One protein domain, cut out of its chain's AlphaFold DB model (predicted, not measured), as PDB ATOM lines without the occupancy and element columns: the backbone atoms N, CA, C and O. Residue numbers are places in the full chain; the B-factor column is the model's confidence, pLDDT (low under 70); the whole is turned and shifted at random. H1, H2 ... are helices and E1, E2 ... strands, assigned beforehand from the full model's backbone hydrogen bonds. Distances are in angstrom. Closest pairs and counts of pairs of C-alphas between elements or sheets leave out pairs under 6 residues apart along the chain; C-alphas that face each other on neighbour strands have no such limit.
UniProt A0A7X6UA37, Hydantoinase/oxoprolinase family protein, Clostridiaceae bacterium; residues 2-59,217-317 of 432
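Overview. This is residues 2 to 59 and 217 to 317 of the 432 residues of the protein "Hydantoinase/oxoprolinase family protein" of Clostridiaceae bacterium (UniProt A0A7X6UA37). A small twisted sheet of four strands has helices H2 and H4 over one face, with H3 packed on H2 away from the sheet; short H1 is on the opposite face, with H5 packed on it. Residues 239 to 244 and 263 to 269 stick out. The printed part has 159 residues, with five named helices and four named strands in the order H1 E1 E2 E3 H2 H3 E4 H4 H5; the mixed sheet runs E3 E2 E1 E4. The class is mixed, helices and strands; the whole is compact, with a radius of gyration of the C-alphas of 15.8 A and spans of 50 by 42 by 29 A.

Along the chain. H1, residues 2 to 6, begins at C-alpha 2 (-22.796, 8.253, 36.160). E1 is residues 11 to 16, E2 21 to 27, 19.9 A long, and E3 52 to 55. H2, residues 217 to 237, is 30.4 A long; H3, 247 to 260, is 19.8 A. E4 is residues 280 to 283, H4 287 to 297. H5, residues 308 to 317, ends at C-alpha 317 (-22.974, 3.371, 24.844).

Arrangement. E1, E2 and E3 form a meander, each strand the antiparallel neighbour of the one before, with N 13 and O 24 at 2.8 A and N 23 and O 53 at 2.8 A. E4 is parallel to E1, with N 14 and O 281 at 2.9 A. H2 and H4 are on the same face, at heights over the sheet of 9.5 A and 9.0 A. H2 and H3, a helical hairpin, touch at Ser 227 and Arg 254, their closest C-alphas, 5.5 A apart. H1, on the opposite face, touches H5, closest at the C-alphas of Gly 2 and Ala 311, 5.8 A. O i to N i+4 pairs are within hydrogen-bond range throughout H1, H2 and H3, but in 4 of 7 in H4 and 4 of 6 in H5.

Size, cuts and confidence. Residues 60 to 216 are not printed; C-alphas 59 and 217 are 11.4 A apart across the cut. The links E2 to E3 and H3 to E4 are long. pLDDT is under 70 in residues 35 to 48, 239 to 245 and 263 to 267.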
ATOM      1  N   GLY A   2     -23.510   7.598  35.053       89.81
ATOM      2  CA  GLY A   2     -22.796   8.253  36.160       89.81
ATOM      3  C   GLY A   2     -21.459   7.610  36.531       89.81
ATOM      4  O   GLY A   2     -20.445   8.290  36.499       89.81
ATOM      5  N   LEU A   3     -21.424   6.294  36.760       90.88
ATOM      6  CA  LEU A   3     -20.180   5.577  37.096       90.88
ATOM      7  C   LEU A   3     -19.086   5.720  36.027       90.88
ATOM      8  O   LEU A   3     -17.917   5.881  36.355       90.88
ATOM      9  N   ALA A   4     -19.460   5.680  34.746       88.62
ATOM     10  CA  ALA A   4     -18.509   5.818  33.643       88.62
ATOM     11  C   ALA A   4     -17.928   7.237  33.574       88.62
ATOM     12  O   ALA A   4     -16.755   7.406  33.263       88.62
ATOM     13  N   LEU A   5     -18.743   8.249  33.887       91.31
ATOM     14  CA  LEU A   5     -18.326   9.648  33.884       91.31
ATOM     15  C   LEU A   5     -17.485  10.035  35.106       91.31
ATOM     16  O   LEU A   5     -16.664  10.941  35.003       91.31
ATOM     17  N   THR A   6     -17.701   9.391  36.255       93.19
ATOM     18  CA  THR A   6     -16.993   9.715  37.506       93.19
ATOM     19  C   THR A   6     -15.824   8.779  37.806       93.19
ATOM     20  O   THR A   6     -14.974   9.117  38.624       93.19
ATOM     21  N   GLY A   7     -15.786   7.591  37.195       90.56
ATOM     22  CA  GLY A   7     -14.826   6.529  37.510       90.56
ATOM     23  C   GLY A   7     -15.085   5.827  38.851       90.56
ATOM     24  O   GLY A   7     -14.356   4.901  39.213       90.56
ATOM     25  N   LEU A   8     -16.120   6.234  39.593       93.06
ATOM     26  CA  LEU A   8     -16.446   5.674  40.900       93.06
ATOM     27  C   LEU A   8     -17.076   4.284  40.770       93.06
ATOM     28  O   LEU A   8     -17.863   4.014  39.863       93.06
ATOM     29  N   GLN A   9     -16.756   3.410  41.724       90.44
ATOM     30  CA  GLN A   9     -17.305   2.051  41.798       90.44
ATOM     31  C   GLN A   9     -18.464   1.933  42.797       90.44
ATOM     32  O   GLN A   9     -19.280   1.027  42.687       90.44
ATOM     33  N   SER A  10     -18.567   2.833  43.769       94.62
ATOM     34  CA  SER A  10     -19.639   2.813  44.767       94.62
ATOM     35  C   SER A  10     -20.170   4.224  44.971       94.62
ATOM     36  O   SER A  10     -19.398   5.182  44.929       94.62
ATOM     37  N   GLY A  11     -21.475   4.346  45.179       95.94
ATOM     38  CA  GLY A  11     -22.142   5.634  45.316       95.94
ATOM     39  C   GLY A  11     -23.656   5.514  45.237       95.94
ATOM     40  O   GLY A  11     -24.193   4.501  44.784       95.94
ATOM     41  N   ILE A  12     -24.332   6.578  45.647       96.81
ATOM     42  CA  ILE A  12     -25.757   6.781  45.385       96.81
ATOM     43  C   ILE A  12     -25.837   7.615  44.117       96.81
ATOM     44  O   ILE A  12     -25.313   8.724  44.087       96.81
ATOM     45  N   VAL A  13     -26.438   7.086  43.060       96.69
ATOM     46  CA  VAL A  13     -26.647   7.805  41.803       96.69
ATOM     47  C   VAL A  13     -28.012   8.474  41.858       96.69
ATOM     48  O   VAL A  13     -29.004   7.792  42.079       96.69
ATOM     49  N   ILE A  14     -28.050   9.789  41.654       96.75
ATOM     50  CA  ILE A  14     -29.272  10.588  41.583       96.75
ATOM     51  C   ILE A  14     -29.325  11.219  40.198       96.75
ATOM     52  O   ILE A  14     -28.458  12.025  39.880       96.75
ATOM     53  N   ASP A  15     -30.334  10.895  39.396       95.19
ATOM     54  CA  ASP A  15     -30.597  11.550  38.113       95.19
ATOM     55  C   ASP A  15     -31.855  12.407  38.204       95.19
ATOM     56  O   ASP A  15     -32.961  11.876  38.268       95.19
ATOM     57  N   MET A  16     -31.688  13.731  38.245       93.50
ATOM     58  CA  MET A  16     -32.805  14.675  38.288       93.50
ATOM     59  C   MET A  16     -33.071  15.240  36.894       93.50
ATOM     60  O   MET A  16     -32.330  16.088  36.390       93.50
ATOM     61  N   GLY A  17     -34.166  14.791  36.288       89.88
ATOM     62  CA  GLY A  17     -34.639  15.272  34.999       89.88
ATOM     63  C   GLY A  17     -35.631  16.433  35.109       89.88
ATOM     64  O   GLY A  17     -35.759  17.115  36.129       89.88
ATOM     65  N   GLY A  18     -36.383  16.641  34.024       87.31
ATOM     66  CA  GLY A  18     -37.491  17.598  34.001       87.31
ATOM     67  C   GLY A  18     -38.670  17.135  34.860       87.31
ATOM     68  O   GLY A  18     -39.230  17.915  35.605       87.31
ATOM     69  N   THR A  19     -39.054  15.859  34.826       84.88
ATOM     70  CA  THR A  19     -40.282  15.403  35.516       84.88
ATOM     71  C   THR A  19     -40.022  14.605  36.789       84.88
ATOM     72  O   THR A  19     -40.779  14.721  37.753       84.88
ATOM     73  N   THR A  20     -38.972  13.791  36.794       91.19
ATOM     74  CA  THR A  20     -38.685  12.830  37.858       91.19
ATOM     75  C   THR A  20     -37.235  12.912  38.302       91.19
ATOM     76  O   THR A  20     -36.371  13.413  37.578       91.19
ATOM     77  N   SER A  21     -36.996  12.398  39.505       93.44
ATOM     78  CA  SER A  21     -35.669  12.136  40.043       93.44
ATOM     79  C   SER A  21     -35.556  10.649  40.327       93.44
ATOM     80  O   SER A  21     -36.335  10.126  41.124       93.44
ATOM     81  N   ASP A  22     -34.604   9.984  39.687       94.31
ATOM     82  CA  ASP A  22     -34.342   8.561  39.869       94.31
ATOM     83  C   ASP A  22     -33.118   8.362  40.761       94.31
ATOM     84  O   ASP A  22     -32.068   8.968  40.544       94.31
ATOM     85  N   ILE A  23     -33.251   7.509  41.775       95.44
ATOM     86  CA  ILE A  23     -32.205   7.225  42.757       95.44
ATOM     87  C   ILE A  23     -31.850   5.742  42.676       95.44
ATOM     88  O   ILE A  23     -32.726   4.879  42.748       95.44
ATOM     89  N   ALA A  24     -30.563   5.439  42.522       94.19
ATOM     90  CA  ALA A  24     -30.040   4.079  42.443       94.19
ATOM     91  C   ALA A  24     -28.823   3.903  43.360       94.19
ATOM     92  O   ALA A  24     -27.914   4.734  43.373       94.19
ATOM     93  N   LEU A  25     -28.758   2.786  44.085       93.62
ATOM     94  CA  LEU A  25     -27.580   2.418  44.874       93.62
ATOM     95  C   LEU A  25     -26.615   1.602  44.017       93.62
ATOM     96  O   LEU A  25     -27.030   0.667  43.329       93.62
ATOM     97  N   VAL A  26     -25.326   1.926  44.083       91.94
ATOM     98  CA  VAL A  26     -24.261   1.191  43.398       91.94
ATOM     99  C   VAL A  26     -23.171   0.810  44.392       91.94
ATOM    100  O   VAL A  26     -22.686   1.648  45.155       91.94
ATOM    101  N   ARG A  27     -22.726  -0.447  44.333       89.50
ATOM    102  CA  ARG A  27     -21.593  -0.960  45.104       89.50
ATOM    103  C   ARG A  27     -20.689  -1.814  44.222       89.50
ATOM    104  O   ARG A  27     -21.180  -2.658  43.480       89.50
ATOM    105  N   GLN A  28     -19.372  -1.607  44.301       85.75
ATOM    106  CA  GLN A  28     -18.374  -2.403  43.558       85.75
ATOM    107  C   GLN A  28     -18.657  -2.498  42.040       85.75
ATOM    108  O   GLN A  28     -18.608  -3.567  41.432       85.75
ATOM    109  N   GLY A  29     -19.021  -1.369  41.439       82.75
ATOM    110  CA  GLY A  29     -19.330  -1.208  40.021       82.75
ATOM    111  C   GLY A  29     -20.719  -1.703  39.624       82.75
ATOM    112  O   GLY A  29     -21.022  -1.761  38.434       82.75
ATOM    113  N   ARG A  30     -21.566  -2.094  40.588       81.56
ATOM    114  CA  ARG A  30     -22.828  -2.800  40.331       81.56
ATOM    115  C   ARG A  30     -24.017  -2.111  40.985       81.56
ATOM    116  O   ARG A  30     -23.957  -1.842  42.184       81.56
ATOM    117  N   PRO A  31     -25.112  -1.876  40.244       87.31
ATOM    118  CA  PRO A  31     -26.368  -1.465  40.848       87.31
ATOM    119  C   PRO A  31     -26.901  -2.537  41.804       87.31
ATOM    120  O   PRO A  31     -26.792  -3.736  41.527       87.31
ATOM    121  N   VAL A  32     -27.496  -2.105  42.912       86.62
ATOM    122  CA  VAL A  32     -28.261  -2.976  43.808       86.62
ATOM    123  C   VAL A  32     -29.508  -3.468  43.068       86.62
ATOM    124  O   VAL A  32     -30.177  -2.700  42.377       86.62
ATOM    125  N   MET A  33     -29.812  -4.760  43.190       82.19
ATOM    126  CA  MET A  33     -30.934  -5.402  42.501       82.19
ATOM    127  C   MET A  33     -32.140  -5.550  43.434       82.19
ATOM    128  O   MET A  33     -31.975  -5.840  44.616       82.19
ATOM    129  N   ALA A  34     -33.350  -5.421  42.893       78.19
ATOM    130  CA  ALA A  34     -34.593  -5.803  43.550       78.19
ATOM    131  C   ALA A  34     -34.907  -7.275  43.220       78.19
ATOM    132  O   ALA A  34     -35.278  -7.602  42.089       78.19
ATOM    133  N   ALA A  35     -34.716  -8.177  44.189       65.06
ATOM    134  CA  ALA A  35     -34.885  -9.622  43.991       65.06
ATOM    135  C   ALA A  35     -36.343 -10.021  43.704       65.06
ATOM    136  O   ALA A  35     -36.584 -10.878  42.858       65.06
ATOM    137  N   GLU A  36     -37.295  -9.345  44.351       66.19
ATOM    138  CA  GLU A  36     -38.743  -9.509  44.147       66.19
ATOM    139  C   GLU A  36     -39.264  -8.758  42.906       66.19
ATOM    140  O   GLU A  36     -40.450  -8.825  42.592       66.19
ATOM    141  N   GLY A  37     -38.365  -8.056  42.206       64.88
ATOM    142  CA  GLY A  37     -38.609  -7.253  41.013       64.88
ATOM    143  C   GLY A  37     -39.030  -5.805  41.274       64.88
ATOM    144  O   GLY A  37     -39.179  -5.364  42.412       64.88
ATOM    145  N   ALA A  38     -39.153  -5.026  40.194       68.38
ATOM    146  CA  ALA A  38     -39.459  -3.597  40.262       68.38
ATOM    147  C   ALA A  38     -40.933  -3.359  40.607       68.38
ATOM    148  O   ALA A  38     -41.822  -4.051  40.108       68.38
ATOM    149  N   GLN A  39     -41.194  -2.325  41.403       67.19
ATOM    150  CA  GLN A  39     -42.538  -1.798  41.604       67.19
ATOM    151  C   GLN A  39     -42.855  -0.790  40.488       67.19
ATOM    152  O   GLN A  39     -42.163   0.214  40.341       67.19
ATOM    153  N   ILE A  40     -43.905  -1.041  39.707       65.00
ATOM    154  CA  ILE A  40     -44.433  -0.136  38.679       65.00
ATOM    155  C   ILE A  40     -45.879   0.198  39.054       65.00
ATOM    156  O   ILE A  40     -46.800  -0.599  38.859       65.00
ATOM    157  N   GLY A  41     -46.089   1.382  39.634       66.12
ATOM    158  CA  GLY A  41     -47.388   1.755  40.199       66.12
ATOM    159  C   GLY A  41     -47.808   0.784  41.308       66.12
ATOM    160  O   GLY A  41     -47.066   0.573  42.263       66.12
ATOM    161  N   SER A  42     -48.984   0.166  41.181       62.97
ATOM    162  CA  SER A  42     -49.485  -0.856  42.115       62.97
ATOM    163  C   SER A  42     -48.975  -2.274  41.829       62.97
ATOM    164  O   SER A  42     -49.289  -3.192  42.581       62.97
ATOM    165  N   TRP A  43     -48.212  -2.478  40.753       61.19
ATOM    166  CA  TRP A  43     -47.798  -3.800  40.292       61.19
ATOM    167  C   TRP A  43     -46.338  -4.071  40.625       61.19
ATOM    168  O   TRP A  43     -45.481  -3.219  40.401       61.19
ATOM    169  N   ARG A  44     -46.040  -5.283  41.092       67.56
ATOM    170  CA  ARG A  44     -44.666  -5.758  41.257       67.56
ATOM    171  C   ARG A  44     -44.323  -6.708  40.113       67.56
ATOM    172  O   ARG A  44     -45.049  -7.667  39.859       67.56
ATOM    173  N   THR A  45     -43.256  -6.418  39.377       68.12
ATOM    174  CA  THR A  45     -42.828  -7.263  38.253       68.12
ATOM    175  C   THR A  45     -42.202  -8.552  38.780       68.12
ATOM    176  O   THR A  45     -41.385  -8.476  39.682       68.12
ATOM    177  N   GLY A  46     -42.461  -9.714  38.176       66.81
ATOM    178  CA  GLY A  46     -41.799 -10.979  38.553       66.81
ATOM    179  C   GLY A  46     -40.363 -11.148  38.031       66.81
ATOM    180  O   GLY A  46     -39.878 -12.272  37.927       66.81
ATOM    181  N   ILE A  47     -39.696 -10.062  37.622       68.50
ATOM    182  CA  ILE A  47     -38.383 -10.087  36.964       68.50
ATOM    183  C   ILE A  47     -37.385  -9.306  37.819       68.50
ATOM    184  O   ILE A  47     -37.639  -8.152  38.162       68.50
ATOM    185  N   ARG A  48     -36.227  -9.919  38.112       65.50
ATOM    186  CA  ARG A  48     -35.106  -9.256  38.802       65.50
ATOM    187  C   ARG A  48     -34.711  -7.984  38.044       65.50
ATOM    188  O   ARG A  48     -34.338  -8.049  36.872       65.50
ATOM    189  N   SER A  49     -34.741  -6.847  38.727       76.00
ATOM    190  CA  SER A  49     -34.502  -5.521  38.146       76.00
ATOM    191  C   SER A  49     -33.541  -4.709  39.014       76.00
ATOM    192  O   SER A  49     -33.209  -5.106  40.131       76.00
ATOM    193  N   ILE A  50     -33.054  -3.580  38.500       82.25
ATOM    194  CA  ILE A  50     -32.285  -2.631  39.312       82.25
ATOM    195  C   ILE A  50     -33.237  -2.005  40.336       82.25
ATOM    196  O   ILE A  50     -34.336  -1.580  39.974       82.25
ATOM    197  N   LYS A  51     -32.817  -1.934  41.603       84.44
ATOM    198  CA  LYS A  51     -33.549  -1.208  42.643       84.44
ATOM    199  C   LYS A  51     -33.391   0.289  42.378       84.44
ATOM    200  O   LYS A  51     -32.331   0.859  42.634       84.44
ATOM    201  N   ILE A  52     -34.439   0.892  41.822       88.75
ATOM    202  CA  ILE A  52     -34.535   2.327  41.544       88.75
ATOM    203  C   ILE A  52     -35.695   2.882  42.362       88.75
ATOM    204  O   ILE A  52     -36.787   2.315  42.347       88.75
ATOM    205  N   GLN A  53     -35.453   3.988  43.057       89.38
ATOM    206  CA  GLN A  53     -36.500   4.784  43.679       89.38
ATOM    207  C   GLN A  53     -36.738   6.036  42.838       89.38
ATOM    208  O   GLN A  53     -35.845   6.868  42.693       89.38
ATOM    209  N   THR A  54     -37.946   6.169  42.297       89.69
ATOM    210  CA  THR A  54     -38.350   7.328  41.493       89.69
ATOM    211  C   THR A  54     -39.201   8.272  42.327       89.69
ATOM    212  O   THR A  54     -40.220   7.882  42.897       89.69
ATOM    213  N   VAL A  55     -38.819   9.543  42.348       89.25
ATOM    214  CA  VAL A  55     -39.592  10.629  42.952       89.25
ATOM    215  C   VAL A  55     -40.191  11.473  41.834       89.25
ATOM    216  O   VAL A  55     -39.491  11.841  40.890       89.25
ATOM    217  N   GLY A  56     -41.473  11.827  41.949       88.12
ATOM    218  CA  GLY A  56     -42.163  12.765  41.049       88.12
ATOM    219  C   GLY A  56     -41.714  14.218  41.239       88.12
ATOM    220  O   GLY A  56     -42.538  15.087  41.521       88.12
ATOM    221  N   LEU A  57     -40.406  14.453  41.160       90.50
ATOM    222  CA  LEU A  57     -39.734  15.721  41.393       90.50
ATOM    223  C   LEU A  57     -38.684  15.952  40.304       90.50
ATOM    224  O   LEU A  57     -37.767  15.154  40.154       90.50
ATOM    225  N   GLY A  58     -38.779  17.061  39.588       91.50
ATOM    226  CA  GLY A  58     -37.833  17.491  38.569       91.50
ATOM    227  C   GLY A  58     -37.946  18.996  38.331       91.50
ATOM    228  O   GLY A  58     -38.654  19.694  39.061       91.50
ATOM    229  N   GLY A  59     -37.250  19.505  37.313       92.00
ATOM    230  CA  GLY A  59     -37.315  20.927  36.940       92.00
ATOM    231  C   GLY A  59     -38.731  21.416  36.595       92.00
ATOM    232  O   GLY A  59     -39.119  22.519  36.952       92.00
ATOM    233  N   VAL A 217     -39.594  27.097  47.958       95.56
ATOM    234  CA  VAL A 217     -39.537  26.126  46.857       95.56
ATOM    235  C   VAL A 217     -38.192  25.405  46.845       95.56
ATOM    236  O   VAL A 217     -38.160  24.173  46.828       95.56
ATOM    237  N   GLN A 218     -37.076  26.137  46.898       93.75
ATOM    238  CA  GLN A 218     -35.748  25.523  46.901       93.75
ATOM    239  C   GLN A 218     -35.555  24.578  48.092       93.75
ATOM    240  O   GLN A 218     -35.035  23.474  47.925       93.75
ATOM    241  N   ASN A 219     -35.981  24.984  49.287       92.25
ATOM    242  CA  ASN A 219     -35.891  24.153  50.484       92.25
ATOM    243  C   ASN A 219     -36.780  22.914  50.375       92.25
ATOM    244  O   ASN A 219     -36.350  21.821  50.736       92.25
ATOM    245  N   LYS A 220     -37.977  23.046  49.798       92.75
ATOM    246  CA  LYS A 220     -38.884  21.920  49.577       92.75
ATOM    247  C   LYS A 220     -38.313  20.896  48.596       92.75
ATOM    248  O   LYS A 220     -38.392  19.702  48.872       92.75
ATOM    249  N   VAL A 221     -37.703  21.343  47.494       93.88
ATOM    250  CA  VAL A 221     -37.027  20.455  46.528       93.88
ATOM    251  C   VAL A 221     -35.891  19.690  47.214       93.88
ATOM    252  O   VAL A 221     -35.817  18.467  47.096       93.88
ATOM    253  N   LYS A 222     -35.046  20.383  47.992       92.38
ATOM    254  CA  LYS A 222     -33.955  19.750  48.754       92.38
ATOM    255  C   LYS A 222     -34.489  18.756  49.792       92.38
ATOM    256  O   LYS A 222     -33.934  17.669  49.927       92.38
ATOM    257  N   GLU A 223     -35.563  19.102  50.507       91.19
ATOM    258  CA  GLU A 223     -36.204  18.235  51.505       91.19
ATOM    259  C   GLU A 223     -36.739  16.953  50.860       91.19
ATOM    260  O   GLU A 223     -36.490  15.862  51.371       91.19
ATOM    261  N   MET A 224     -37.453  17.070  49.739       92.38
ATOM    262  CA  MET A 224     -38.012  15.927  49.017       92.38
ATOM    263  C   MET A 224     -36.910  15.009  48.481       92.38
ATOM    264  O   MET A 224     -36.994  13.795  48.661       92.38
ATOM    265  N   LEU A 225     -35.857  15.581  47.888       93.00
ATOM    266  CA  LEU A 225     -34.724  14.812  47.382       93.00
ATOM    267  C   LEU A 225     -33.972  14.093  48.511       93.00
ATOM    268  O   LEU A 225     -33.735  12.890  48.429       93.00
ATOM    269  N   GLY A 226     -33.623  14.812  49.581       92.12
ATOM    270  CA  GLY A 226     -32.912  14.224  50.716       92.12
ATOM    271  C   GLY A 226     -33.740  13.164  51.438       92.12
ATOM    272  O   GLY A 226     -33.206  12.119  51.792       92.12
ATOM    273  N   SER A 227     -35.051  13.378  51.580       90.94
ATOM    274  CA  SER A 227     -35.955  12.390  52.184       90.94
ATOM    275  C   SER A 227     -36.012  11.098  51.373       90.94
ATOM    276  O   SER A 227     -35.964  10.025  51.962       90.94
ATOM    277  N   ALA A 228     -36.048  11.188  50.041       92.19
ATOM    278  CA  ALA A 228     -36.041  10.013  49.177       92.19
ATOM    279  C   ALA A 228     -34.713   9.241  49.238       92.19
ATOM    280  O   ALA A 228     -34.713   8.015  49.240       92.19
ATOM    281  N   ILE A 229     -33.576   9.939  49.348       92.81
ATOM    282  CA  ILE A 229     -32.270   9.290  49.541       92.81
ATOM    283  C   ILE A 229     -32.218   8.568  50.897       92.81
ATOM    284  O   ILE A 229     -31.768   7.427  50.967       92.81
ATOM    285  N   ILE A 230     -32.690   9.218  51.969       90.25
ATOM    286  CA  ILE A 230     -32.752   8.627  53.314       90.25
ATOM    287  C   ILE A 230     -33.656   7.394  53.311       90.25
ATOM    288  O   ILE A 230     -33.260   6.353  53.823       90.25
ATOM    289  N   GLU A 231     -34.842   7.495  52.713       88.19
ATOM    290  CA  GLU A 231     -35.783   6.382  52.586       88.19
ATOM    291  C   GLU A 231     -35.156   5.202  51.838       88.19
ATOM    292  O   GLU A 231     -35.179   4.087  52.352       88.19
ATOM    293  N   MET A 232     -34.499   5.452  50.697       88.56
ATOM    294  CA  MET A 232     -33.829   4.402  49.928       88.56
ATOM    295  C   MET A 232     -32.726   3.696  50.727       88.56
ATOM    296  O   MET A 232     -32.559   2.481  50.616       88.56
ATOM    297  N   LEU A 233     -31.950   4.455  51.507       88.69
ATOM    298  CA  LEU A 233     -30.877   3.913  52.339       88.69
ATOM    299  C   LEU A 233     -31.419   3.093  53.503       88.69
ATOM    300  O   LEU A 233     -30.953   1.980  53.724       88.69
ATOM    301  N   LEU A 234     -32.411   3.614  54.224       85.06
ATOM    302  CA  LEU A 234     -33.021   2.897  55.340       85.06
ATOM    303  C   LEU A 234     -33.682   1.601  54.861       85.06
ATOM    304  O   LEU A 234     -33.494   0.558  55.480       85.06
ATOM    305  N   ASP A 235     -34.381   1.646  53.725       82.44
ATOM    306  CA  ASP A 235     -34.969   0.460  53.105       82.44
ATOM    307  C   ASP A 235     -33.906  -0.514  52.558       82.44
ATOM    308  O   ASP A 235     -34.166  -1.699  52.379       82.44
ATOM    309  N   HIS A 236     -32.689  -0.061  52.256       84.12
ATOM    310  CA  HIS A 236     -31.610  -0.968  51.861       84.12
ATOM    311  C   HIS A 236     -30.936  -1.656  53.052       84.12
ATOM    312  O   HIS A 236     -30.625  -2.837  52.944       84.12
ATOM    313  N   GLU A 237     -30.703  -0.926  54.143       83.00
ATOM    314  CA  GLU A 237     -29.920  -1.403  55.291       83.00
ATOM    315  C   GLU A 237     -30.767  -2.141  56.340       83.00
ATOM    316  O   GLU A 237     -30.240  -2.993  57.049       83.00
ATOM    317  N   TYR A 238     -32.064  -1.823  56.462       77.75
ATOM    318  CA  TYR A 238     -32.894  -2.279  57.591       77.75
ATOM    319  C   TYR A 238     -34.207  -2.972  57.199       77.75
ATOM    320  O   TYR A 238     -34.947  -3.417  58.075       77.75
ATOM    321  N   SER A 239     -34.515  -3.088  55.907       68.31
ATOM    322  CA  SER A 239     -35.729  -3.754  55.411       68.31
ATOM    323  C   SER A 239     -35.523  -5.275  55.345       68.31
ATOM    324  O   SER A 239     -35.538  -5.876  54.275       68.31
ATOM    325  N   GLU A 240     -35.249  -5.906  56.492       57.97
ATOM    326  CA  GLU A 240     -35.246  -7.376  56.613       57.97
ATOM    327  C   GLU A 240     -36.636  -7.927  56.982       57.97
ATOM    328  O   GLU A 240     -36.911  -9.102  56.745       57.97
ATOM    329  N   ASP A 241     -37.538  -7.082  57.502       55.19
ATOM    330  CA  ASP A 241     -38.887  -7.468  57.925       55.19
ATOM    331  C   ASP A 241     -39.955  -6.497  57.366       55.19
ATOM    332  O   ASP A 241     -40.016  -5.337  57.792       55.19
ATOM    333  N   PRO A 242     -40.833  -6.939  56.439       49.72
ATOM    334  CA  PRO A 242     -41.903  -6.126  55.848       49.72
ATOM    335  C   PRO A 242     -42.891  -5.511  56.857       49.72
ATOM    336  O   PRO A 242     -43.688  -4.648  56.481       49.72
ATOM    337  N   GLY A 243     -42.887  -5.967  58.119       48.06
ATOM    338  CA  GLY A 243     -43.786  -5.507  59.181       48.06
ATOM    339  C   GLY A 243     -43.268  -4.349  60.045       48.06
ATOM    340  O   GLY A 243     -44.076  -3.683  60.699       48.06
ATOM    341  N   GLN A 244     -41.959  -4.062  60.060       56.06
ATOM    342  CA  GLN A 244     -41.420  -2.917  60.805       56.06
ATOM    343  C   GLN A 244     -41.469  -1.656  59.943       56.06
ATOM    344  O   GLN A 244     -40.589  -1.381  59.132       56.06
ATOM    345  N   GLY A 245     -42.525  -0.862  60.116       61.19
ATOM    346  CA  GLY A 245     -42.678   0.395  59.393       61.19
ATOM    347  C   GLY A 245     -41.539   1.376  59.694       61.19
ATOM    348  O   GLY A 245     -41.534   2.027  60.737       61.19
ATOM    349  N   LEU A 246     -40.626   1.573  58.738       70.81
ATOM    350  CA  LEU A 246     -39.581   2.609  58.789       70.81
ATOM    351  C   LEU A 246     -40.141   4.039  58.662       70.81
ATOM    352  O   LEU A 246     -39.392   5.010  58.740       70.81
ATOM    353  N   SER A 247     -41.460   4.200  58.510       72.69
ATOM    354  CA  SER A 247     -42.129   5.493  58.322       72.69
ATOM    355  C   SER A 247     -41.846   6.488  59.451       72.69
ATOM    356  O   SER A 247     -41.654   7.675  59.183       72.69
ATOM    357  N   GLY A 248     -41.753   6.019  60.700       75.50
ATOM    358  CA  GLY A 248     -41.372   6.854  61.843       75.50
ATOM    359  C   GLY A 248     -39.933   7.368  61.741       75.50
ATOM    360  O   GLY A 248     -39.675   8.546  61.992       75.50
ATOM    361  N   VAL A 249     -39.007   6.515  61.296       78.38
ATOM    362  CA  VAL A 249     -37.585   6.855  61.118       78.38
ATOM    363  C   VAL A 249     -37.399   7.808  59.938       78.38
ATOM    364  O   VAL A 249     -36.703   8.814  60.066       78.38
ATOM    365  N   VAL A 250     -38.079   7.559  58.816       78.31
ATOM    366  CA  VAL A 250     -38.096   8.461  57.654       78.31
ATOM    367  C   VAL A 250     -38.694   9.820  58.037       78.31
ATOM    368  O   VAL A 250     -38.146  10.865  57.683       78.31
ATOM    369  N   GLY A 251     -39.778   9.830  58.820       81.81
ATOM    370  CA  GLY A 251     -40.390  11.052  59.342       81.81
ATOM    371  C   GLY A 251     -39.448  11.861  60.240       81.81
ATOM    372  O   GLY A 251     -39.368  13.089  60.108       81.81
ATOM    373  N   LEU A 252     -38.687  11.181  61.105       82.88
ATOM    374  CA  LEU A 252     -37.634  11.804  61.905       82.88
ATOM    375  C   LEU A 252     -36.527  12.363  61.002       82.88
ATOM    376  O   LEU A 252     -36.228  13.550  61.089       82.88
ATOM    377  N   GLY A 253     -35.990  11.561  60.078       82.62
ATOM    378  CA  GLY A 253     -34.950  11.975  59.131       82.62
ATOM    379  C   GLY A 253     -35.334  13.221  58.330       82.62
ATOM    380  O   GLY A 253     -34.555  14.170  58.254       82.62
ATOM    381  N   ARG A 254     -36.575  13.286  57.829       83.88
ATOM    382  CA  ARG A 254     -37.118  14.478  57.156       83.88
ATOM    383  C   ARG A 254     -37.136  15.705  58.065       83.88
ATOM    384  O   ARG A 254     -36.799  16.805  57.631       83.88
ATOM    385  N   THR A 255     -37.541  15.530  59.321       85.06
ATOM    386  CA  THR A 255     -37.587  16.618  60.308       85.06
ATOM    387  C   THR A 255     -36.185  17.158  60.587       85.06
ATOM    388  O   THR A 255     -35.982  18.372  60.568       85.06
ATOM    389  N   LEU A 256     -35.212  16.265  60.769       85.50
ATOM    390  CA  LEU A 256     -33.812  16.616  60.995       85.50
ATOM    391  C   LEU A 256     -33.187  17.317  59.778       85.50
ATOM    392  O   LEU A 256     -32.527  18.345  59.929       85.50
ATOM    393  N   LEU A 257     -33.462  16.824  58.566       85.88
ATOM    394  CA  LEU A 257     -33.023  17.444  57.316       85.88
ATOM    395  C   LEU A 257     -33.578  18.867  57.167       85.88
ATOM    396  O   LEU A 257     -32.836  19.795  56.849       85.88
ATOM    397  N   ARG A 258     -34.876  19.062  57.435       84.88
ATOM    398  CA  ARG A 258     -35.506  20.388  57.385       84.88
ATOM    399  C   ARG A 258     -34.872  21.346  58.392       84.88
ATOM    400  O   ARG A 258     -34.644  22.506  58.069       84.88
ATOM    401  N   GLN A 259     -34.572  20.866  59.599       82.19
ATOM    402  CA  GLN A 259     -33.890  21.663  60.618       82.19
ATOM    403  C   GLN A 259     -32.476  22.072  60.188       82.19
ATOM    404  O   GLN A 259     -32.106  23.218  60.415       82.19
ATOM    405  N   HIS A 260     -31.725  21.184  59.529       82.00
ATOM    406  CA  HIS A 260     -30.387  21.481  58.999       82.00
ATOM    407  C   HIS A 260     -30.394  22.568  57.910       82.00
ATOM    408  O   HIS A 260     -29.406  23.271  57.724       82.00
ATOM    409  N   MET A 261     -31.502  22.722  57.178       80.50
ATOM    410  CA  MET A 261     -31.639  23.749  56.139       80.50
ATOM    411  C   MET A 261     -31.951  25.142  56.688       80.50
ATOM    412  O   MET A 261     -31.917  26.106  55.923       80.50
ATOM    413  N   GLN A 262     -32.276  25.269  57.977       76.88
ATOM    414  CA  GLN A 262     -32.579  26.569  58.559       76.88
ATOM    415  C   GLN A 262     -31.301  27.299  59.003       76.88
ATOM    416  O   GLN A 262     -30.455  26.690  59.659       76.88
ATOM    417  N   PRO A 263     -31.158  28.595  58.673       59.41
ATOM    418  CA  PRO A 263     -29.942  29.364  58.944       59.41
ATOM    419  C   PRO A 263     -29.646  29.565  60.445       59.41
ATOM    420  O   PRO A 263     -28.477  29.619  60.821       59.41
ATOM    421  N   ASP A 264     -30.662  29.562  61.317       62.94
ATOM    422  CA  ASP A 264     -30.534  29.790  62.773       62.94
ATOM    423  C   ASP A 264     -30.116  28.529  63.565       62.94
ATOM    424  O   ASP A 264     -30.688  28.170  64.598       62.94
ATOM    425  N   GLY A 265     -29.155  27.773  63.036       56.12
ATOM    426  CA  GLY A 265     -28.724  26.489  63.597       56.12
ATOM    427  C   GLY A 265     -27.668  26.569  64.703       56.12
ATOM    428  O   GLY A 265     -27.449  25.568  65.382       56.12
ATOM    429  N   GLN A 266     -26.995  27.713  64.881       58.34
ATOM    430  CA  GLN A 266     -25.760  27.765  65.680       58.34
ATOM    431  C   GLN A 266     -25.971  27.712  67.205       58.34
ATOM    432  O   GLN A 266     -25.106  27.177  67.889       58.34
ATOM    433  N   ASP A 267     -27.138  28.120  67.720       65.94
ATOM    434  CA  ASP A 267     -27.474  28.083  69.162       65.94
ATOM    435  C   ASP A 267     -28.328  26.865  69.577       65.94
ATOM    436  O   ASP A 267     -29.010  26.863  70.603       65.94
ATOM    437  N   ARG A 268     -28.343  25.793  68.774       71.50
ATOM    438  CA  ARG A 268     -29.180  24.614  69.053       71.50
ATOM    439  C   ARG A 268     -28.466  23.592  69.937       71.50
ATOM    440  O   ARG A 268     -27.348  23.183  69.649       71.50
ATOM    441  N   PHE A 269     -29.186  23.072  70.937       79.94
ATOM    442  CA  PHE A 269     -28.730  21.961  71.788       79.94
ATOM    443  C   PHE A 269     -28.518  20.638  71.032       79.94
ATOM    444  O   PHE A 269     -27.769  19.782  71.494       79.94
ATOM    445  N   LEU A 270     -29.193  20.449  69.892       75.25
ATOM    446  CA  LEU A 270     -29.107  19.244  69.069       75.25
ATOM    447  C   LEU A 270     -28.724  19.618  67.636       75.25
ATOM    448  O   LEU A 270     -29.437  20.378  66.979       75.25
ATOM    449  N   GLN A 271     -27.634  19.028  67.150       75.00
ATOM    450  CA  GLN A 271     -27.177  19.139  65.767       75.00
ATOM    451  C   GLN A 271     -27.290  17.766  65.096       75.00
ATOM    452  O   GLN A 271     -26.459  16.891  65.346       75.00
ATOM    453  N   PRO A 272     -28.349  17.523  64.308       72.88
ATOM    454  CA  PRO A 272     -28.560  16.223  63.702       72.88
ATOM    455  C   PRO A 272     -27.685  16.037  62.471       72.88
ATOM    456  O   PRO A 272     -27.661  16.872  61.567       72.88
ATOM    457  N   GLU A 273     -26.999  14.902  62.434       71.94
ATOM    458  CA  GLU A 273     -26.038  14.562  61.395       71.94
ATOM    459  C   GLU A 273     -26.255  13.096  61.010       71.94
ATOM    460  O   GLU A 273     -26.399  12.235  61.881       71.94
ATOM    461  N   MET A 274     -26.272  12.801  59.711       81.25
ATOM    462  CA  MET A 274     -26.248  11.432  59.195       81.25
ATOM    463  C   MET A 274     -24.924  11.243  58.465       81.25
ATOM    464  O   MET A 274     -24.499  12.143  57.758       81.25
ATOM    465  N   ALA A 275     -24.253  10.104  58.618       89.44
ATOM    466  CA  ALA A 275     -23.036   9.812  57.864       89.44
ATOM    467  C   ALA A 275     -23.329   8.762  56.792       89.44
ATOM    468  O   ALA A 275     -23.724   7.642  57.108       89.44
ATOM    469  N   CYS A 276     -23.129   9.118  55.525       90.62
ATOM    470  CA  CYS A 276     -23.191   8.176  54.417       90.62
ATOM    471  C   CYS A 276     -21.777   7.745  54.014       90.62
ATOM    472  O   CYS A 276     -20.927   8.576  53.705       90.62
ATOM    473  N   ALA A 277     -21.527   6.434  53.993       92.56
ATOM    474  CA  ALA A 277     -20.207   5.870  53.701       92.56
ATOM    475  C   ALA A 277     -19.802   5.943  52.217       92.56
ATOM    476  O   ALA A 277     -18.668   5.621  51.865       92.56
ATOM    477  N   VAL A 278     -20.730   6.318  51.333       94.75
ATOM    478  CA  VAL A 278     -20.521   6.373  49.883       94.75
ATOM    479  C   VAL A 278     -20.859   7.765  49.335       94.75
ATOM    480  O   VAL A 278     -21.713   8.450  49.902       94.75
ATOM    481  N   PRO A 279     -20.205   8.209  48.247       96.88
ATOM    482  CA  PRO A 279     -20.466   9.518  47.653       96.88
ATOM    483  C   PRO A 279     -21.856   9.601  47.010       96.88
ATOM    484  O   PRO A 279     -22.386   8.600  46.514       96.88
ATOM    485  N   LEU A 280     -22.403  10.816  46.934       97.56
ATOM    486  CA  LEU A 280     -23.553  11.130  46.081       97.56
ATOM    487  C   LEU A 280     -23.064  11.488  44.673       97.56
ATOM    488  O   LEU A 280     -22.224  12.370  44.504       97.56
ATOM    489  N   ILE A 281     -23.603  10.823  43.657       97.56
ATOM    490  CA  ILE A 281     -23.292  11.030  42.243       97.56
ATOM    491  C   ILE A 281     -24.495  11.713  41.593       97.56
ATOM    492  O   ILE A 281     -25.514  11.068  41.353       97.56
ATOM    493  N   GLY A 282     -24.386  13.013  41.320       96.50
ATOM    494  CA  GLY A 282     -25.480  13.809  40.758       96.50
ATOM    495  C   GLY A 282     -25.452  13.858  39.232       96.50
ATOM    496  O   GLY A 282     -24.441  14.242  38.646       96.50
ATOM    497  N   LEU A 283     -26.567  13.506  38.597       95.31
ATOM    498  CA  LEU A 283     -26.814  13.526  37.156       95.31
ATOM    499  C   LEU A 283     -28.043  14.390  36.833       95.31
ATOM    500  O   LEU A 283     -28.861  14.684  37.708       95.31
ATOM    501  N   GLY A 284     -28.151  14.810  35.573       89.69
ATOM    502  CA  GLY A 284     -29.196  15.730  35.130       89.69
ATOM    503  C   GLY A 284     -28.838  17.202  35.360       89.69
ATOM    504  O   GLY A 284     -27.920  17.542  36.106       89.69
ATOM    505  N   ALA A 285     -29.519  18.101  34.648       81.69
ATOM    506  CA  ALA A 285     -29.144  19.516  34.602       81.69
ATOM    507  C   ALA A 285     -29.280  20.250  35.956       81.69
ATOM    508  O   ALA A 285     -28.305  20.877  36.374       81.69
ATOM    509  N   PRO A 286     -30.409  20.173  36.690       88.56
ATOM    510  CA  PRO A 286     -30.615  21.006  37.878       88.56
ATOM    511  C   PRO A 286     -29.999  20.436  39.166       88.56
ATOM    512  O   PRO A 286     -30.031  21.088  40.207       88.56
ATOM    513  N   ILE A 287     -29.428  19.226  39.128       91.00
ATOM    514  CA  ILE A 287     -29.009  18.506  40.340       91.00
ATOM    515  C   ILE A 287     -27.959  19.260  41.168       91.00
ATOM    516  O   ILE A 287     -27.945  19.172  42.397       91.00
ATOM    517  N   HIS A 288     -27.105  20.039  40.501       90.94
ATOM    518  CA  HIS A 288     -26.023  20.800  41.120       90.94
ATOM    519  C   HIS A 288     -26.510  21.908  42.061       90.94
ATOM    520  O   HIS A 288     -25.768  22.300  42.957       90.94
ATOM    521  N   LEU A 289     -27.760  22.351  41.916       91.06
ATOM    522  CA  LEU A 289     -28.371  23.371  42.767       91.06
ATOM    523  C   LEU A 289     -28.862  22.802  44.106       91.06
ATOM    524  O   LEU A 289     -28.898  23.504  45.116       91.06
ATOM    525  N   PHE A 290     -29.247  21.522  44.131       91.69
ATOM    526  CA  PHE A 290     -29.962  20.930  45.268       91.69
ATOM    527  C   PHE A 290     -29.122  19.919  46.049       91.69
ATOM    528  O   PHE A 290     -29.154  19.894  47.282       91.69
ATOM    529  N   LEU A 291     -28.344  19.095  45.346       93.75
ATOM    530  CA  LEU A 291     -27.616  17.977  45.938       93.75
ATOM    531  C   LEU A 291     -26.522  18.386  46.954       93.75
ATOM    532  O   LEU A 291     -26.370  17.666  47.944       93.75
ATOM    533  N   PRO A 292     -25.803  19.525  46.821       94.06
ATOM    534  CA  PRO A 292     -24.780  19.918  47.798       94.06
ATOM    535  C   PRO A 292     -25.298  20.103  49.230       94.06
ATOM    536  O   PRO A 292     -24.596  19.765  50.181       94.06
ATOM    537  N   THR A 293     -26.517  20.624  49.412       90.25
ATOM    538  CA  THR A 293     -27.118  20.768  50.750       90.25
ATOM    539  C   THR A 293     -27.409  19.404  51.368       90.25
ATOM    540  O   THR A 293     -27.134  19.194  52.548       90.25
ATOM    541  N   VAL A 294     -27.909  18.462  50.565       91.38
ATOM    542  CA  VAL A 294     -28.192  17.095  51.018       91.38
ATOM    543  C   VAL A 294     -26.897  16.364  51.384       91.38
ATOM    544  O   VAL A 294     -26.821  15.755  52.446       91.38
ATOM    545  N   ALA A 295     -25.845  16.488  50.568       93.81
ATOM    546  CA  ALA A 295     -24.534  15.892  50.848       93.81
ATOM    547  C   ALA A 295     -23.939  16.374  52.183       93.81
ATOM    548  O   ALA A 295     -23.359  15.581  52.923       93.81
ATOM    549  N   ARG A 296     -24.131  17.663  52.509       91.69
ATOM    550  CA  ARG A 296     -23.661  18.276  53.760       91.69
ATOM    551  C   ARG A 296     -24.361  17.688  54.985       91.69
ATOM    552  O   ARG A 296     -23.681  17.296  55.925       91.69
ATOM    553  N   PHE A 297     -25.688  17.551  54.934       89.12
ATOM    554  CA  PHE A 297     -26.472  16.882  55.982       89.12
ATOM    555  C   PHE A 297     -26.060  15.412  56.171       89.12
ATOM    556  O   PHE A 297     -26.045  14.902  57.290       89.12
ATOM    557  N   MET A 298     -25.705  14.744  55.070       90.44
ATOM    558  CA  MET A 298     -25.297  13.338  55.041       90.44
ATOM    559  C   MET A 298     -23.788  13.112  55.264       90.44
ATOM    560  O   MET A 298     -23.317  11.986  55.065       90.44
ATOM    561  N   ARG A 299     -23.026  14.155  55.639       92.69
ATOM    562  CA  ARG A 299     -21.564  14.120  55.862       92.69
ATOM    563  C   ARG A 299     -20.807  13.303  54.806       92.69
ATOM    564  O   ARG A 299     -19.908  12.526  55.126       92.69
ATOM    565  N   THR A 300     -21.182  13.463  53.542       95.38
ATOM    566  CA  THR A 300     -20.594  12.705  52.436       95.38
ATOM    567  C   THR A 300     -20.094  13.625  51.335       95.38
ATOM    568  O   THR A 300     -20.394  14.819  51.284       95.38
ATOM    569  N   THR A 301     -19.290  13.057  50.446       96.25
ATOM    570  CA  THR A 301     -18.775  13.757  49.276       96.25
ATOM    571  C   THR A 301     -19.787  13.721  48.139       96.25
ATOM    572  O   THR A 301     -20.625  12.824  48.032       96.25
ATOM    573  N   ILE A 302     -19.702  14.724  47.274       96.50
ATOM    574  CA  ILE A 302     -20.526  14.846  46.079       96.50
ATOM    575  C   ILE A 302     -19.636  14.772  44.842       96.50
ATOM    576  O   ILE A 302     -18.548  15.346  44.814       96.50
ATOM    577  N   ASN A 303     -20.106  14.082  43.809       96.50
ATOM    578  CA  ASN A 303     -19.470  14.049  42.503       96.50
ATOM    579  C   ASN A 303     -20.515  14.331  41.416       96.50
ATOM    580  O   ASN A 303     -21.419  13.530  41.183       96.50
ATOM    581  N   ILE A 304     -20.399  15.485  40.760       95.81
ATOM    582  CA  ILE A 304     -21.231  15.859  39.614       95.81
ATOM    583  C   ILE A 304     -20.297  15.947  38.404       95.81
ATOM    584  O   ILE A 304     -19.478  16.868  38.340       95.81
ATOM    585  N   PRO A 305     -20.361  15.002  37.451       93.50
ATOM    586  CA  PRO A 305     -19.475  15.024  36.298       93.50
ATOM    587  C   PRO A 305     -19.817  16.183  35.352       93.50
ATOM    588  O   PRO A 305     -20.981  16.544  35.186       93.50
ATOM    589  N   ARG A 306     -18.813  16.701  34.628       89.38
ATOM    590  CA  ARG A 306     -18.968  17.797  33.643       89.38
ATOM    591  C   ARG A 306     -20.098  17.558  32.630       89.38
ATOM    592  O   ARG A 306     -20.750  18.500  32.196       89.38
ATOM    593  N   HIS A 307     -20.323  16.300  32.256       89.50
ATOM    594  CA  HIS A 307     -21.330  15.882  31.277       89.50
ATOM    595  C   HIS A 307     -22.553  15.204  31.925       89.50
ATOM    596  O   HIS A 307     -23.186  14.345  31.312       89.50
ATOM    597  N   ALA A 308     -22.901  15.590  33.159       90.00
ATOM    598  CA  ALA A 308     -24.046  15.067  33.913       90.00
ATOM    599  C   ALA A 308     -25.372  15.080  33.128       90.00
ATOM    600  O   ALA A 308     -26.146  14.132  33.230       90.00
ATOM    601  N   ALA A 309     -25.609  16.103  32.299       87.38
ATOM    602  CA  ALA A 309     -26.834  16.245  31.504       87.38
ATOM    603  C   ALA A 309     -27.022  15.165  30.419       87.38
ATOM    604  O   ALA A 309     -28.140  14.939  29.968       87.38
ATOM    605  N   VAL A 310     -25.949  14.487  29.996       88.81
ATOM    606  CA  VAL A 310     -25.988  13.439  28.955       88.81
ATOM    607  C   VAL A 310     -25.607  12.061  29.502       88.81
ATOM    608  O   VAL A 310     -25.302  11.139  28.745       88.81
ATOM    609  N   ALA A 311     -25.633  11.888  30.826       90.19
ATOM    610  CA  ALA A 311     -25.184  10.664  31.482       90.19
ATOM    611  C   ALA A 311     -25.957   9.411  31.046       90.19
ATOM    612  O   ALA A 311     -25.361   8.333  30.978       90.19
ATOM    613  N   ASN A 312     -27.246   9.537  30.714       88.94
ATOM    614  CA  ASN A 312     -28.053   8.423  30.209       88.94
ATOM    615  C   ASN A 312     -27.606   7.980  28.814       88.94
ATOM    616  O   ASN A 312     -27.409   6.785  28.597       88.94
ATOM    617  N   ALA A 313     -27.330   8.929  27.913       88.19
ATOM    618  CA  ALA A 313     -26.769   8.628  26.597       88.19
ATOM    619  C   ALA A 313     -25.403   7.944  26.732       88.19
ATOM    620  O   ALA A 313     -25.206   6.872  26.174       88.19
ATOM    621  N   VAL A 314     -24.505   8.491  27.563       87.94
ATOM    622  CA  VAL A 314     -23.207   7.860  27.870       87.94
ATOM    623  C   VAL A 314     -23.406   6.454  28.434       87.94
ATOM    624  O   VAL A 314     -22.724   5.523  28.029       87.94
ATOM    625  N   GLY A 315     -24.374   6.273  29.333       85.75
ATOM    626  CA  GLY A 315     -24.703   4.972  29.906       85.75
ATOM    627  C   GLY A 315     -25.134   3.928  28.883       85.75
ATOM    628  O   GLY A 315     -24.740   2.777  29.039       85.75
ATOM    629  N   ALA A 316     -25.885   4.328  27.858       84.00
ATOM    630  CA  ALA A 316     -26.323   3.432  26.795       84.00
ATOM    631  C   ALA A 316     -25.137   2.893  25.973       84.00
ATOM    632  O   ALA A 316     -25.065   1.695  25.721       84.00
ATOM    633  N   ILE A 317     -24.171   3.750  25.627       82.56
ATOM    634  CA  ILE A 317     -22.974   3.371  24.844       82.56
ATOM    635  C   ILE A 317     -21.901   2.673  25.686       82.56
ATOM    636  O   ILE A 317     -21.183   1.816  25.181       82.56
TER     637      ILE A 317